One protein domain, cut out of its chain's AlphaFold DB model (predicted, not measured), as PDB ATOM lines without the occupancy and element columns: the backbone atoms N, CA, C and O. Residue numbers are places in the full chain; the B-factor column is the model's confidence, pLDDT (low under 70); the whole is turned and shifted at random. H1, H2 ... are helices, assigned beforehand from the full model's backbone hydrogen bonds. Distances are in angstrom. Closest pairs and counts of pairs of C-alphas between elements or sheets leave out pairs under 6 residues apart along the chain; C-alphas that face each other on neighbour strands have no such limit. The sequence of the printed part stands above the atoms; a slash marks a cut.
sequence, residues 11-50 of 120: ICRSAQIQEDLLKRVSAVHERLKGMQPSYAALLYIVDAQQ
ATOM      1  N   ILE A  11     158.514 155.305 159.852       90.38
ATOM      2  CA  ILE A  11     159.822 155.723 159.314       90.38
ATOM      3  C   ILE A  11     160.331 157.016 159.965       90.38
ATOM      4  O   ILE A  11     161.536 157.231 160.051       90.38
ATOM      5  N   CYS A  12     159.436 157.844 160.504       89.44
ATOM      6  CA  CYS A  12     159.770 159.076 161.222       89.44
ATOM      7  C   CYS A  12     160.069 158.797 162.706       89.44
ATOM      8  O   CYS A  12     159.392 159.306 163.597       89.44
ATOM      9  N   ARG A  13     161.074 157.954 162.981       86.75
ATOM     10  CA  ARG A  13     161.405 157.495 164.348       86.75
ATOM     11  C   ARG A  13     162.101 158.548 165.214       86.75
ATOM     12  O   ARG A  13     162.111 158.419 166.433       86.75
ATOM     13  N   SER A  14     162.694 159.567 164.598       90.88
ATOM     14  CA  SER A  14     163.308 160.708 165.279       90.88
ATOM     15  C   SER A  14     163.092 161.989 164.474       90.88
ATOM     16  O   SER A  14     162.895 161.937 163.257       90.88
ATOM     17  N   ALA A  15     163.161 163.138 165.150       88.50
ATOM     18  CA  ALA A  15     163.029 164.445 164.506       88.50
ATOM     19  C   ALA A  15     164.099 164.666 163.424       88.50
ATOM     20  O   ALA A  15     163.788 165.165 162.348       88.50
ATOM     21  N   GLN A  16     165.331 164.209 163.670       92.25
ATOM     22  CA  GLN A  16     166.431 164.309 162.711       92.25
ATOM     23  C   GLN A  16     166.171 163.478 161.446       92.25
ATOM     24  O   GLN A  16     166.309 163.984 160.337       92.25
ATOM     25  N   ILE A  17     165.708 162.228 161.595       92.12
ATOM     26  CA  ILE A  17     165.354 161.373 160.448       92.12
ATOM     27  C   ILE A  17     164.192 161.988 159.661       92.12
ATOM     28  O   ILE A  17     164.199 161.979 158.432       92.12
ATOM     29  N   GLN A  18     163.193 162.529 160.359       91.81
ATOM     30  CA  GLN A  18     162.071 163.199 159.711       91.81
ATOM     31  C   GLN A  18     162.536 164.421 158.908       91.81
ATOM     32  O   GLN A  18     162.109 164.584 157.766       91.81
ATOM     33  N   GLU A  19     163.415 165.252 159.464       93.19
ATOM     34  CA  GLU A  19     163.952 166.429 158.777       93.19
ATOM     35  C   GLU A  19     164.740 166.042 157.516       93.19
ATOM     36  O   GLU A  19     164.518 166.616 156.447       93.19
ATOM     37  N   ASP A  20     165.598 165.025 157.603       94.75
ATOM     38  CA  ASP A  20     166.379 164.542 156.460       94.75
ATOM     39  C   ASP A  20     165.487 163.961 155.352       94.75
ATOM     40  O   ASP A  20     165.703 164.222 154.163       94.75
ATOM     41  N   LEU A  21     164.437 163.216 155.718       94.62
ATOM     42  CA  LEU A  21     163.443 162.728 154.759       94.62
ATOM     43  C   LEU A  21     162.689 163.886 154.095       94.62
ATOM     44  O   LEU A  21     162.515 163.876 152.876       94.62
ATOM     45  N   LEU A  22     162.292 164.908 154.854       93.44
ATOM     46  CA  LEU A  22     161.609 166.082 154.306       93.44
ATOM     47  C   LEU A  22     162.507 166.887 153.357       93.44
ATOM     48  O   LEU A  22     162.033 167.312 152.303       93.44
ATOM     49  N   LYS A  23     163.806 167.030 153.655       95.19
ATOM     50  CA  LYS A  23     164.779 167.645 152.729       95.19
ATOM     51  C   LYS A  23     164.859 166.878 151.410       95.19
ATOM     52  O   LYS A  23     164.843 167.487 150.339       95.19
ATOM     53  N   ARG A  24     164.883 165.541 151.466       94.75
ATOM     54  CA  ARG A  24     164.869 164.688 150.265       94.75
ATOM     55  C   ARG A  24     163.579 164.858 149.464       94.75
ATOM     56  O   ARG A  24     163.649 165.015 148.248       94.75
ATOM     57  N   VAL A  25     162.424 164.874 150.130       94.25
ATOM     58  CA  VAL A  25     161.127 165.093 149.471       94.25
ATOM     59  C   VAL A  25     161.074 166.470 148.810       94.25
ATOM     60  O   VAL A  25     160.687 166.569 147.650       94.25
ATOM     61  N   SER A  26     161.539 167.519 149.496       94.75
ATOM     62  CA  SER A  26     161.606 168.874 148.938       94.75
ATOM     63  C   SER A  26     162.492 168.939 147.692       94.75
ATOM     64  O   SER A  26     162.113 169.560 146.703       94.75
ATOM     65  N   ALA A  27     163.650 168.270 147.708       96.12
ATOM     66  CA  ALA A  27     164.547 168.227 146.556       96.12
ATOM     67  C   ALA A  27     163.909 167.526 145.343       96.12
ATOM     68  O   ALA A  27     164.128 167.943 144.206       96.12
ATOM     69  N   VAL A  28     163.113 166.476 145.566       93.44
ATOM     70  CA  VAL A  28     162.366 165.797 144.493       93.44
ATOM     71  C   VAL A  28     161.214 166.669 143.994       93.44
ATOM     72  O   VAL A  28     161.029 166.783 142.786       93.44
ATOM     73  N   HIS A  29     160.485 167.333 144.893       94.12
ATOM     74  CA  HIS A  29     159.390 168.226 144.521       94.12
ATOM     75  C   HIS A  29     159.852 169.344 143.579       94.12
ATOM     76  O   HIS A  29     159.244 169.540 142.528       94.12
ATOM     77  N   GLU A  30     160.965 170.015 143.894       95.94
ATOM     78  CA  GLU A  30     161.509 171.065 143.023       95.94
ATOM     79  C   GLU A  30     161.921 170.532 141.644       95.94
ATOM     80  O   GLU A  30     161.727 171.211 140.638       95.94
ATOM     81  N   ARG A  31     162.433 169.296 141.559       94.88
ATOM     82  CA  ARG A  31     162.780 168.662 140.272       94.88
ATOM     83  C   ARG A  31     161.560 168.327 139.420       94.88
ATOM     84  O   ARG A  31     161.668 168.298 138.200       94.88
ATOM     85  N   LEU A  32     160.420 168.052 140.051       93.38
ATOM     86  CA  LEU A  32     159.167 167.692 139.380       93.38
ATOM     87  C   LEU A  32     158.225 168.895 139.212       93.38
ATOM     88  O   LEU A  32     157.055 168.738 138.857       93.38
ATOM     89  N   LYS A  33     158.721 170.112 139.455       93.88
ATOM     90  CA  LYS A  33     157.948 171.347 139.326       93.88
ATOM     91  C   LYS A  33     157.451 171.532 137.891       93.88
ATOM     92  O   LYS A  33     158.210 171.417 136.936       93.88
ATOM     93  N   GLY A  34     156.159 171.827 137.747       93.62
ATOM     94  CA  GLY A  34     155.490 171.941 136.446       93.62
ATOM     95  C   GLY A  34     154.889 170.631 135.923       93.62
ATOM     96  O   GLY A  34     154.183 170.653 134.917       93.62
ATOM     97  N   MET A  35     155.099 169.503 136.612       95.25
ATOM     98  CA  MET A  35     154.398 168.256 136.310       95.25
ATOM     99  C   MET A  35     152.891 168.399 136.559       95.25
ATOM    100  O   MET A  35     152.467 168.940 137.582       95.25
ATOM    101  N   GLN A  36     152.068 167.874 135.645       96.38
ATOM    102  CA  GLN A  36     150.623 167.835 135.861       96.38
ATOM    103  C   GLN A  36     150.267 166.933 137.056       96.38
ATOM    104  O   GLN A  36     150.783 165.815 137.143       96.38
ATOM    105  N   PRO A  37     149.333 167.349 137.932       95.31
ATOM    106  CA  PRO A  37     148.937 166.556 139.097       95.31
ATOM    107  C   PRO A  37     148.423 165.152 138.757       95.31
ATOM    108  O   PRO A  37     148.720 164.199 139.471       95.31
ATOM    109  N   SER A  38     147.692 165.008 137.648       95.88
ATOM    110  CA  SER A  38     147.202 163.713 137.155       95.88
ATOM    111  C   SER A  38     148.348 162.760 136.819       95.88
ATOM    112  O   SER A  38     148.317 161.591 137.195       95.88
ATOM    113  N   TYR A  39     149.388 163.269 136.158       95.94
ATOM    114  CA  TYR A  39     150.569 162.490 135.811       95.94
ATOM    115  C   TYR A  39     151.393 162.123 137.052       95.94
ATOM    116  O   TYR A  39     151.824 160.981 137.182       95.94
ATOM    117  N   ALA A  40     151.531 163.046 138.011       94.50
ATOM    118  CA  ALA A  40     152.174 162.760 139.296       94.50
ATOM    119  C   ALA A  40     151.440 161.652 140.076       94.50
ATOM    120  O   ALA A  40     152.081 160.759 140.627       94.50
ATOM    121  N   ALA A  41     150.102 161.674 140.081       94.88
ATOM    122  CA  ALA A  41     149.291 160.636 140.715       94.88
ATOM    123  C   ALA A  41     149.468 159.267 140.037       94.88
ATOM    124  O   ALA A  41     149.606 158.261 140.728       94.88
ATOM    125  N   LEU A  42     149.517 159.226 138.701       96.19
ATOM    126  CA  LEU A  42     149.779 157.989 137.962       96.19
ATOM    127  C   LEU A  42     151.151 157.403 138.304       96.19
ATOM    128  O   LEU A  42     151.236 156.218 138.614       96.19
ATOM    129  N   LEU A  43     152.205 158.225 138.305       94.56
ATOM    130  CA  LEU A  43     153.548 157.775 138.683       94.56
ATOM    131  C   LEU A  43     153.583 157.231 140.115       94.56
ATOM    132  O   LEU A  43     154.191 156.192 140.352       94.56
ATOM    133  N   TYR A  44     152.893 157.892 141.048       94.81
ATOM    134  CA  TYR A  44     152.789 157.419 142.428       94.81
ATOM    135  C   TYR A  44     152.113 156.047 142.519       94.81
ATOM    136  O   TYR A  44     152.602 155.172 143.225       94.81
ATOM    137  N   ILE A  45     151.004 155.841 141.802       95.19
ATOM    138  CA  ILE A  45     150.293 154.554 141.794       95.19
ATOM    139  C   ILE A  45     151.184 153.451 141.215       95.19
ATOM    140  O   ILE A  45     151.265 152.374 141.800       95.19
ATOM    141  N   VAL A  46     151.868 153.721 140.101       96.12
ATOM    142  CA  VAL A  46     152.768 152.754 139.450       96.12
ATOM    143  C   VAL A  46     153.925 152.357 140.370       96.12
ATOM    144  O   VAL A  46     154.285 151.183 140.421       96.12
ATOM    145  N   ASP A  47     154.483 153.309 141.117       95.00
ATOM    146  CA  ASP A  47     155.546 153.039 142.091       95.00
ATOM    147  C   ASP A  47     155.008 152.265 143.309       95.00
ATOM    148  O   ASP A  47     155.579 151.256 143.723       95.00
ATOM    149  N   ALA A  48     153.842 152.659 143.833       94.50
ATOM    150  CA  ALA A  48     153.195 151.986 144.960       94.50
ATOM    151  C   ALA A  48     152.821 150.528 144.644       94.50
ATOM    152  O   ALA A  48     152.912 149.680 145.528       94.50
ATOM    153  N   GLN A  49     152.469 150.218 143.391       95.25
ATOM    154  CA  GLN A  49     152.209 148.850 142.928       95.25
ATOM    155  C   GLN A  49     153.405 147.901 143.089       95.25
ATOM    156  O   GLN A  49     153.207 146.691 143.114       95.25
ATOM    157  N   GLN A  50     154.629 148.427 143.197       94.88
ATOM    158  CA  GLN A  50     155.839 147.625 143.413       94.88
ATOM    159  C   GLN A  50     156.105 147.324 144.895       94.88
ATOM    160  O   GLN A  50     157.029 146.577 145.214       94.88
TER     161      GLN A  50
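Overview. This is residues 11 to 50 of the 120 residues of the protein "FERM domain-containing protein" of Brugia pahangi (UniProt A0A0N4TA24). Two helices, H1 then H2, form the arms of an open V, with residues 32 to 36 as its turn and an empty space between the arms. H1 is the longer arm, and residues 11 to 14 fold back at its beginning. The printed part has 40 residues and no named strand; its class is all helix. The whole is loose, with a radius of gyration of the C-alphas of 12.6 A, and flat, spanning 32 by 24 by 11 A.

Along the chain. Find C-alpha 15 at (163.029, 164.445, 164.506); from there H1, residues 15 to 31, runs 24.6 A. H2, residues 37 to 48, runs 16.3 A and ends at C-alpha 48, at (153.195, 151.986, 144.960).

Arrangement. Look across from H1 to H2: they are apart, with no C-alpha of one within 8 A of the other. The link between them is tight, with 5 residues. In H1 and H2 every O i to N i+4 pair is within hydrogen-bond range.

Size, cuts and confidence. The C-alphas of Ser 14 and Gln 36, the two farthest apart, are 32.8 A apart. The printed part has no cut, and no printed residue has a pLDDT under 70.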